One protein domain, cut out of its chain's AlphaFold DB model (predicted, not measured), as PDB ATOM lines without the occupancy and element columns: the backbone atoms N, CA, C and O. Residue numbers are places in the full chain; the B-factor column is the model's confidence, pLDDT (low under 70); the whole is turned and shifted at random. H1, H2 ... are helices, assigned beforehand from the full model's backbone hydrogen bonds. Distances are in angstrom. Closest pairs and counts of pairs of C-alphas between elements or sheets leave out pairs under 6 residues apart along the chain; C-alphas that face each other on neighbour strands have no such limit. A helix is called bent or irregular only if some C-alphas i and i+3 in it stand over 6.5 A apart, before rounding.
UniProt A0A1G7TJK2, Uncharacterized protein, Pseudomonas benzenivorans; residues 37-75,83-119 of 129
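AT A GLANCE: This is residues 37 to 75 and 83 to 119 of the 129 residues of an uncharacterized protein of Pseudomonas benzenivorans (UniProt A0A1G7TJK2). Picture a rod built on one long helix, H3, with two shorter helices placed one after the other along it: H1 runs side by side with the later part of H3, and H2 slants across the beginning of H3. At the far end of H3, residues 108 to 119 stick out, of which 108 to 112 belong to H3. The printed part has 76 residues with three named helices, in the order H1, H2, H3, and no named strand; its class is all helix. The whole is extended, with a radius of gyration of the C-alphas of 18.4 A and spans of 65 by 28 by 16 A.

HOW THE PARTS SIT: Start with H1, residues 37 to 47, which touches residues 96 to 104 of H3, residues 83 to 112. Their closest C-alphas, of Leu 37 and Ala 104, are 6.6 A apart, and they run opposite ways at a shallow tilt of 8 degrees. After a tight link comes H2, residues 50 to 70, close to H1 but not clearly touching it: the closest C-alphas, of Leu 45 and Met 51, are 7.0 A apart. H2 touches residues 83 to 93 of H3 at a steep tilt of 43 degrees, opposite ways, closest at the C-alphas of Met 64 and Val 83, 6.1 A apart. Every O i to N i+4 pair is within hydrogen-bond range in H1 and H2; in H3, 24 of 26 are.

IN THESE COORDINATES: Find C-alpha 37 at (236.968, 171.109, 314.676); from there H1 runs 15.3 A to C-alpha 47. H2 runs 30.4 A from C-alpha 50 at (235.314, 174.111, 298.867) to C-alpha 70. H3 runs 41.6 A from C-alpha 83 to C-alpha 112 at (238.285, 184.432, 324.835), with a kink of 32 degrees near residue 106; it is irregular, only just, with C-alphas 107 and 110 6.8 A apart.

THE WHOLE: The two C-alphas farthest apart, of Pro 75 and His 118, are 66.9 A apart. Residues 76 to 82 are not printed, and C-alphas 75 and 83 are 15.8 A apart across this cut, which falls in the link from H2 to H3. The mean pLDDT of the printed part is 92.6, and residues 73 to 75 are under 70.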
ATOM      1  N   LEU A  37     237.610 170.027 315.430       96.25
ATOM      2  CA  LEU A  37     236.968 171.109 314.676       96.25
ATOM      3  C   LEU A  37     237.607 171.338 313.312       96.25
ATOM      4  O   LEU A  37     236.874 171.566 312.353       96.25
ATOM      5  N   VAL A  38     238.937 171.296 313.232       97.19
ATOM      6  CA  VAL A  38     239.667 171.436 311.965       97.19
ATOM      7  C   VAL A  38     239.324 170.273 311.040       97.19
ATOM      8  O   VAL A  38     238.896 170.513 309.919       97.19
ATOM      9  N   ASP A  39     239.359 169.037 311.542       97.75
ATOM     10  CA  ASP A  39     239.005 167.856 310.744       97.75
ATOM     11  C   ASP A  39     237.570 167.939 310.193       97.75
ATOM     12  O   ASP A  39     237.296 167.584 309.043       97.75
ATOM     13  N   ARG A  40     236.629 168.438 311.009       96.19
ATOM     14  CA  ARG A  40     235.245 168.673 310.575       96.19
ATOM     15  C   ARG A  40     235.151 169.769 309.521       96.19
ATOM     16  O   ARG A  40     234.385 169.598 308.581       96.19
ATOM     17  N   LEU A  41     235.910 170.858 309.663       97.38
ATOM     18  CA  LEU A  41     235.952 171.919 308.656       97.38
ATOM     19  C   LEU A  41     236.446 171.368 307.321       97.38
ATOM     20  O   LEU A  41     235.802 171.585 306.301       97.38
ATOM     21  N   ASP A  42     237.554 170.632 307.338       97.44
ATOM     22  CA  ASP A  42     238.164 170.067 306.137       97.44
ATOM     23  C   ASP A  42     237.230 169.065 305.453       97.44
ATOM     24  O   ASP A  42     237.109 169.060 304.226       97.44
ATOM     25  N   THR A  43     236.512 168.261 306.241       96.62
ATOM     26  CA  THR A  43     235.483 167.343 305.730       96.62
ATOM     27  C   THR A  43     234.344 168.117 305.071       96.62
ATOM     28  O   THR A  43     234.058 167.878 303.901       96.62
ATOM     29  N   SER A  44     233.754 169.096 305.768       95.38
ATOM     30  CA  SER A  44     232.668 169.919 305.225       95.38
ATOM     31  C   SER A  44     233.085 170.664 303.959       95.38
ATOM     32  O   SER A  44     232.342 170.661 302.984       95.38
ATOM     33  N   LEU A  45     234.289 171.247 303.939       96.00
ATOM     34  CA  LEU A  45     234.841 171.912 302.759       96.00
ATOM     35  C   LEU A  45     235.060 170.932 301.603       96.00
ATOM     36  O   LEU A  45     234.827 171.293 300.457       96.00
ATOM     37  N   THR A  46     235.496 169.705 301.877       96.44
ATOM     38  CA  THR A  46     235.674 168.688 300.833       96.44
ATOM     39  C   THR A  46     234.334 168.261 300.236       96.44
ATOM     40  O   THR A  46     234.222 168.164 299.016       96.44
ATOM     41  N   GLU A  47     233.317 168.042 301.073       92.94
ATOM     42  CA  GLU A  47     231.975 167.623 300.649       92.94
ATOM     43  C   GLU A  47     231.285 168.672 299.764       92.94
ATOM     44  O   GLU A  47     230.720 168.312 298.735       92.94
ATOM     45  N   MET A  48     231.412 169.960 300.101       94.38
ATOM     46  CA  MET A  48     230.867 171.075 299.304       94.38
ATOM     47  C   MET A  48     231.745 171.480 298.100       94.38
ATOM     48  O   MET A  48     231.468 172.469 297.428       94.38
ATOM     49  N   GLY A  49     232.879 170.809 297.854       94.69
ATOM     50  CA  GLY A  49     233.835 171.203 296.801       94.69
ATOM     51  C   GLY A  49     234.649 172.478 297.100       94.69
ATOM     52  O   GLY A  49     235.370 172.992 296.242       94.69
ATOM     53  N   GLY A  50     234.576 172.973 298.335       95.00
ATOM     54  CA  GLY A  50     235.314 174.111 298.867       95.00
ATOM     55  C   GLY A  50     234.641 175.465 298.632       95.00
ATOM     56  O   GLY A  50     233.669 175.611 297.897       95.00
ATOM     57  N   MET A  51     235.206 176.513 299.235       95.31
ATOM     58  CA  MET A  51     234.646 177.873 299.150       95.31
ATOM     59  C   MET A  51     234.628 178.453 297.726       95.31
ATOM     60  O   MET A  51     233.846 179.360 297.447       95.31
ATOM     61  N   ILE A  52     235.495 177.961 296.833       96.62
ATOM     62  CA  ILE A  52     235.503 178.372 295.421       96.62
ATOM     63  C   ILE A  52     234.264 177.819 294.711       96.62
ATOM     64  O   ILE A  52     233.597 178.587 294.026       96.62
ATOM     65  N   ALA A  53     233.916 176.547 294.935       95.38
ATOM     66  CA  ALA A  53     232.716 175.940 294.360       95.38
ATOM     67  C   ALA A  53     231.447 176.667 294.829       95.38
ATOM     68  O   ALA A  53     230.684 177.147 293.996       95.38
ATOM     69  N   LEU A  54     231.306 176.912 296.138       96.69
ATOM     70  CA  LEU A  54     230.185 177.693 296.680       96.69
ATOM     71  C   LEU A  54     230.083 179.099 296.062       96.69
ATOM     72  O   LEU A  54     228.991 179.589 295.777       96.69
ATOM     73  N   ARG A  55     231.218 179.779 295.846       97.31
ATOM     74  CA  ARG A  55     231.241 181.082 295.165       97.31
ATOM     75  C   ARG A  55     230.753 180.965 293.724       97.31
ATOM     76  O   ARG A  55     230.008 181.834 293.273       97.31
ATOM     77  N   ASP A  56     231.207 179.951 293.001       96.12
ATOM     78  CA  ASP A  56     230.846 179.749 291.603       96.12
ATOM     79  C   ASP A  56     229.355 179.388 291.470       96.12
ATOM     80  O   ASP A  56     228.675 179.938 290.603       96.12
ATOM     81  N   ASP A  57     228.807 178.605 292.402       95.56
ATOM     82  CA  ASP A  57     227.373 178.311 292.482       95.56
ATOM     83  C   ASP A  57     226.536 179.547 292.825       95.56
ATOM     84  O   ASP A  57     225.481 179.766 292.229       95.56
ATOM     85  N   LEU A  58     227.015 180.424 293.715       97.44
ATOM     86  CA  LEU A  58     226.367 181.713 293.987       97.44
ATOM     87  C   LEU A  58     226.361 182.632 292.756       97.44
ATOM     88  O   LEU A  58     225.366 183.312 292.497       97.44
ATOM     89  N   LEU A  59     227.453 182.660 291.985       96.69
ATOM     90  CA  LEU A  59     227.527 183.424 290.736       96.69
ATOM     91  C   LEU A  59     226.586 182.850 289.675       96.69
ATOM     92  O   LEU A  59     225.863 183.613 289.031       96.69
ATOM     93  N   LYS A  60     226.540 181.521 289.539       93.94
ATOM     94  CA  LYS A  60     225.586 180.829 288.669       93.94
ATOM     95  C   LYS A  60     224.152 181.171 289.067       93.94
ATOM     96  O   LYS A  60     223.375 181.626 288.229       93.94
ATOM     97  N   LEU A  61     223.820 181.048 290.352       95.06
ATOM     98  CA  LEU A  61     222.499 181.366 290.885       95.06
ATOM     99  C   LEU A  61     222.110 182.825 290.614       95.06
ATOM    100  O   LEU A  61     220.973 183.092 290.228       95.06
ATOM    101  N   HIS A  62     223.050 183.763 290.754       94.62
ATOM    102  CA  HIS A  62     222.835 185.164 290.401       94.62
ATOM    103  C   HIS A  62     222.476 185.335 288.918       94.62
ATOM    104  O   HIS A  62     221.471 185.979 288.616       94.62
ATOM    105  N   THR A  63     223.241 184.740 287.998       92.00
ATOM    106  CA  THR A  63     222.961 184.818 286.555       92.00
ATOM    107  C   THR A  63     221.604 184.204 286.202       92.00
ATOM    108  O   THR A  63     220.833 184.810 285.457       92.00
ATOM    109  N   MET A  64     221.270 183.044 286.777       91.75
ATOM    110  CA  MET A  64     219.978 182.383 286.567       91.75
ATOM    111  C   MET A  64     218.813 183.229 287.097       91.75
ATOM    112  O   MET A  64     217.811 183.411 286.405       91.75
ATOM    113  N   ALA A  65     218.946 183.775 288.309       92.62
ATOM    114  CA  ALA A  65     217.939 184.642 288.911       92.62
ATOM    115  C   ALA A  65     217.746 185.927 288.096       92.62
ATOM    116  O   ALA A  65     216.608 186.329 287.854       92.62
ATOM    117  N   GLN A  66     218.835 186.539 287.625       92.31
ATOM    118  CA  GLN A  66     218.776 187.721 286.774       92.31
ATOM    119  C   GLN A  66     218.010 187.427 285.477       92.31
ATOM    120  O   GLN A  66     217.059 188.140 285.163       92.31
ATOM    121  N   ALA A  67     218.354 186.352 284.763       88.75
ATOM    122  CA  ALA A  67     217.676 185.985 283.519       88.75
ATOM    123  C   ALA A  67     216.175 185.702 283.722       88.75
ATOM    124  O   ALA A  67     215.350 186.067 282.881       88.75
ATOM    125  N   LEU A  68     215.816 185.079 284.852       88.44
ATOM    126  CA  LEU A  68     214.433 184.780 285.215       88.44
ATOM    127  C   LEU A  68     213.626 186.045 285.540       88.44
ATOM    128  O   LEU A  68     212.473 186.152 285.127       88.44
ATOM    129  N   ILE A  69     214.223 187.003 286.252       90.69
ATOM    130  CA  ILE A  69     213.569 188.263 286.644       90.69
ATOM    131  C   ILE A  69     213.464 189.229 285.459       90.69
ATOM    132  O   ILE A  69     212.432 189.871 285.274       90.69
ATOM    133  N   GLU A  70     214.516 189.333 284.649       90.94
ATOM    134  CA  GLU A  70     214.569 190.236 283.494       90.94
ATOM    135  C   GLU A  70     213.843 189.669 282.264       90.94
ATOM    136  O   GLU A  70     213.615 190.389 281.293       90.94
ATOM    137  N   GLY A  71     213.462 188.385 282.287       82.31
ATOM    138  CA  GLY A  71     212.808 187.714 281.163       82.31
ATOM    139  C   GLY A  71     213.727 187.529 279.951       82.31
ATOM    140  O   GLY A  71     213.246 187.376 278.830       82.31
ATOM    141  N   THR A  72     215.044 187.557 280.162       76.19
ATOM    142  CA  THR A  72     216.086 187.491 279.124       76.19
ATOM    143  C   THR A  72     216.631 186.076 278.910       76.19
ATOM    144  O   THR A  72     217.663 185.907 278.260       76.19
ATOM    145  N   LEU A  73     215.937 185.052 279.427       65.69
ATOM    146  CA  LEU A  73     216.300 183.640 279.264       65.69
ATOM    147  C   LEU A  73     216.543 183.303 277.775       65.69
ATOM    148  O   LEU A  73     215.626 183.450 276.958       65.69
ATOM    149  N   PRO A  74     217.753 182.855 277.389       59.66
ATOM    150  CA  PRO A  74     218.020 182.450 276.014       59.66
ATOM    151  C   PRO A  74     217.166 181.223 275.637       59.66
ATOM    152  O   PRO A  74     216.859 180.396 276.494       59.66
ATOM    153  N   PRO A  75     216.800 181.053 274.350       58.16
ATOM    154  CA  PRO A  75     215.849 180.028 273.895       58.16
ATOM    155  C   PRO A  75     216.309 178.575 274.106       58.16
ATOM    156  O   PRO A  75     215.527 177.649 273.903       58.16
ATOM    157  N   VAL A  83     217.231 176.438 288.450       92.44
ATOM    158  CA  VAL A  83     217.570 177.513 289.412       92.44
ATOM    159  C   VAL A  83     217.302 177.115 290.868       92.44
ATOM    160  O   VAL A  83     218.055 177.484 291.764       92.44
ATOM    161  N   TRP A  84     216.247 176.331 291.104       94.50
ATOM    162  CA  TRP A  84     215.887 175.858 292.438       94.50
ATOM    163  C   TRP A  84     216.838 174.767 292.954       94.50
ATOM    164  O   TRP A  84     217.098 174.748 294.149       94.50
ATOM    165  N   GLU A  85     217.400 173.919 292.083       95.44
ATOM    166  CA  GLU A  85     218.379 172.881 292.465       95.44
ATOM    167  C   GLU A  85     219.689 173.524 292.916       95.44
ATOM    168  O   GLU A  85     220.236 173.175 293.958       95.44
ATOM    169  N   VAL A  86     220.159 174.530 292.166       95.38
ATOM    170  CA  VAL A  86     221.354 175.300 292.543       95.38
ATOM    171  C   VAL A  86     221.114 176.039 293.863       95.38
ATOM    172  O   VAL A  86     221.968 176.016 294.744       95.38
ATOM    173  N   ALA A  87     219.941 176.658 294.038       97.25
ATOM    174  CA  ALA A  87     219.593 177.332 295.287       97.25
ATOM    175  C   ALA A  87     219.539 176.370 296.486       97.25
ATOM    176  O   ALA A  87     220.036 176.712 297.557       97.25
ATOM    177  N   GLU A  88     218.953 175.183 296.318       97.12
ATOM    178  CA  GLU A  88     218.885 174.157 297.363       97.12
ATOM    179  C   GLU A  88     220.281 173.666 297.764       97.12
ATOM    180  O   GLU A  88     220.589 173.635 298.955       97.12
ATOM    181  N   SER A  89     221.144 173.371 296.786       95.56
ATOM    182  CA  SER A  89     222.531 172.956 297.036       95.56
ATOM    183  C   SER A  89     223.303 174.016 297.824       95.56
ATOM    184  O   SER A  89     223.866 173.724 298.877       95.56
ATOM    185  N   VAL A  90     223.249 175.277 297.378       97.19
ATOM    186  CA  VAL A  90     223.907 176.400 298.063       97.19
ATOM    187  C   VAL A  90     223.399 176.556 299.499       97.19
ATOM    188  O   VAL A  90     224.185 176.809 300.411       97.19
ATOM    189  N   LEU A  91     222.090 176.413 299.733       97.88
ATOM    190  CA  LEU A  91     221.528 176.491 301.083       97.88
ATOM    191  C   LEU A  91     222.027 175.356 301.984       97.88
ATOM    192  O   LEU A  91     222.314 175.606 303.155       97.88
ATOM    193  N   LEU A  92     222.155 174.138 301.456       97.00
ATOM    194  CA  LEU A  92     222.670 172.990 302.201       97.00
ATOM    195  C   LEU A  92     224.137 173.188 302.616       97.00
ATOM    196  O   LEU A  92     224.494 172.938 303.773       97.00
ATOM    197  N   ASP A  93     224.967 173.698 301.708       96.94
ATOM    198  CA  ASP A  93     226.370 174.012 301.991       96.94
ATOM    199  C   ASP A  93     226.492 175.103 303.063       96.94
ATOM    200  O   ASP A  93     227.264 174.984 304.021       96.94
ATOM    201  N   LEU A  94     225.678 176.159 302.954       97.31
ATOM    202  CA  LEU A  94     225.640 177.241 303.936       97.31
ATOM    203  C   LEU A  94     225.154 176.772 305.312       97.31
ATOM    204  O   LEU A  94     225.689 177.228 306.326       97.31
ATOM    205  N   GLU A  95     224.180 175.864 305.380       97.31
ATOM    206  CA  GLU A  95     223.714 175.293 306.649       97.31
ATOM    207  C   GLU A  95     224.806 174.437 307.306       97.31
ATOM    208  O   GLU A  95     225.056 174.551 308.509       97.31
ATOM    209  N   THR A  96     225.526 173.649 306.506       95.56
ATOM    210  CA  THR A  96     226.668 172.847 306.965       95.56
ATOM    211  C   THR A  96     227.754 173.743 307.570       95.56
ATOM    212  O   THR A  96     228.193 173.521 308.705       95.56
ATOM    213  N   LEU A  97     228.119 174.825 306.874       96.38
ATOM    214  CA  LEU A  97     229.064 175.822 307.381       96.38
ATOM    215  C   LEU A  97     228.541 176.535 308.634       96.38
ATOM    216  O   LEU A  97     229.286 176.698 309.596       96.38
ATOM    217  N   SER A  98     227.270 176.938 308.662       96.88
ATOM    218  CA  SER A  98     226.631 177.590 309.817       96.88
ATOM    219  C   SER A  98     226.699 176.714 311.070       96.88
ATOM    220  O   SER A  98     227.096 177.182 312.144       96.88
ATOM    221  N   SER A  99     226.375 175.428 310.935       96.00
ATOM    222  CA  SER A  99     226.458 174.444 312.016       96.00
ATOM    223  C   SER A  99     227.889 174.304 312.551       96.00
ATOM    224  O   SER A  99     228.122 174.360 313.769       96.00
ATOM    225  N   TRP A 100     228.870 174.212 311.648       97.00
ATOM    226  CA  TRP A 100     230.279 174.183 312.026       97.00
ATOM    227  C   TRP A 100     230.712 175.473 312.740       97.00
ATOM    228  O   TRP A 100     231.279 175.397 313.831       97.00
ATOM    229  N   ILE A 101     230.375 176.652 312.197       97.50
ATOM    230  CA  ILE A 101     230.720 177.967 312.769       97.50
ATOM    231  C   ILE A 101     230.195 178.081 314.199       97.50
ATOM    232  O   ILE A 101     230.941 178.464 315.100       97.50
ATOM    233  N   ARG A 102     228.928 177.722 314.436       97.56
ATOM    234  CA  ARG A 102     228.326 177.771 315.778       97.56
ATOM    235  C   ARG A 102     229.059 176.859 316.753       97.56
ATOM    236  O   ARG A 102     229.327 177.249 317.888       97.56
ATOM    237  N   THR A 103     229.411 175.657 316.305       96.12
ATOM    238  CA  THR A 103     230.168 174.697 317.114       96.12
ATOM    239  C   THR A 103     231.562 175.234 317.449       96.12
ATOM    240  O   THR A 103     231.979 175.184 318.607       96.12
ATOM    241  N   ALA A 104     232.256 175.815 316.467       96.81
ATOM    242  CA  ALA A 104     233.563 176.429 316.656       96.81
ATOM    243  C   ALA A 104     233.507 177.612 317.633       96.81
ATOM    244  O   ALA A 104     234.320 177.688 318.549       96.81
ATOM    245  N   GLN A 105     232.508 178.490 317.506       96.50
ATOM    246  CA  GLN A 105     232.302 179.617 318.419       96.50
ATOM    247  C   GLN A 105     232.119 179.160 319.869       96.50
ATOM    248  O   GLN A 105     232.771 179.701 320.761       96.50
ATOM    249  N   MET A 106     231.280 178.146 320.110       94.88
ATOM    250  CA  MET A 106     231.067 177.609 321.460       94.88
ATOM    251  C   MET A 106     232.343 177.013 322.060       94.88
ATOM    252  O   MET A 106     232.603 177.200 323.245       94.88
ATOM    253  N   MET A 107     233.151 176.319 321.256       94.56
ATOM    254  CA  MET A 107     234.404 175.734 321.734       94.56
ATOM    255  C   MET A 107     235.520 176.756 321.927       94.56
ATOM    256  O   MET A 107     236.367 176.563 322.788       94.56
ATOM    257  N   ILE A 108     235.555 177.830 321.141       95.12
ATOM    258  CA  ILE A 108     236.605 178.852 321.236       95.12
ATOM    259  C   ILE A 108     236.287 179.871 322.340       95.12
ATOM    260  O   ILE A 108     237.214 180.409 322.942       95.12
ATOM    261  N   ALA A 109     235.008 180.108 322.657       94.62
ATOM    262  CA  ALA A 109     234.564 181.073 323.669       94.62
ATOM    263  C   ALA A 109     235.339 181.014 325.008       94.62
ATOM    264  O   ALA A 109     235.833 182.059 325.430       94.62
ATOM    265  N   PRO A 110     235.573 179.843 325.637       94.00
ATOM    266  CA  PRO A 110     236.341 179.770 326.885       94.00
ATOM    267  C   PRO A 110     237.784 180.290 326.787       94.00
ATOM    268  O   PRO A 110     238.376 180.661 327.797       94.00
ATOM    269  N   LEU A 111     238.372 180.306 325.586       94.94
ATOM    270  CA  LEU A 111     239.698 180.886 325.354       94.94
ATOM    271  C   LEU A 111     239.646 182.414 325.283       94.94
ATOM    272  O   LEU A 111     240.616 183.071 325.648       94.94
ATOM    273  N   VAL A 112     238.525 182.980 324.830       93.00
ATOM    274  CA  VAL A 112     238.285 184.432 324.835       93.00
ATOM    275  C   VAL A 112     238.141 184.940 326.271       93.00
ATOM    276  O   VAL A 112     238.675 185.998 326.603       93.00
ATOM    277  N   ASP A 113     237.526 184.141 327.145       92.31
ATOM    278  CA  ASP A 113     237.359 184.439 328.575       92.31
ATOM    279  C   ASP A 113     238.688 184.490 329.357       92.31
ATOM    280  O   ASP A 113     238.707 184.865 330.527       92.31
ATOM    281  N   LEU A 114     239.819 184.150 328.725       94.12
ATOM    282  CA  LEU A 114     241.154 184.367 329.284       94.12
ATOM    283  C   LEU A 114     241.587 185.838 329.265       94.12
ATOM    284  O   LEU A 114     242.685 186.138 329.737       94.12
ATOM    285  N   VAL A 115     240.785 186.752 328.709       92.12
ATOM    286  CA  VAL A 115     241.085 188.187 328.720       92.12
ATOM    287  C   VAL A 115     241.308 188.679 330.161       92.12
ATOM    288  O   VAL A 115     240.437 188.508 331.011       92.12
ATOM    289  N   PRO A 116     242.467 189.281 330.475       89.00
ATOM    290  CA  PRO A 116     242.724 189.752 331.828       89.00
ATOM    291  C   PRO A 116     241.922 191.025 332.149       89.00
ATOM    292  O   PRO A 116     241.713 191.884 331.290       89.00
ATOM    293  N   GLU A 117     241.477 191.159 333.402       80.00
ATOM    294  CA  GLU A 117     240.518 192.189 333.849       80.00
ATOM    295  C   GLU A 117     240.928 193.636 333.513       80.00
ATOM    296  O   GLU A 117     240.082 194.474 333.199       80.00
ATOM    297  N   HIS A 118     242.225 193.959 333.541       75.69
ATOM    298  CA  HIS A 118     242.718 195.303 333.212       75.69
ATOM    299  C   HIS A 118     242.520 195.666 331.739       75.69
ATOM    300  O   HIS A 118     242.303 196.834 331.440       75.69
ATOM    301  N   ARG A 119     242.514 194.684 330.829       73.50
ATOM    302  CA  ARG A 119     242.234 194.897 329.399       73.50
ATOM    303  C   ARG A 119     240.760 195.158 329.120       73.50
ATOM    304  O   ARG A 119     240.445 195.897 328.195       73.50
TER     305      ARG A 119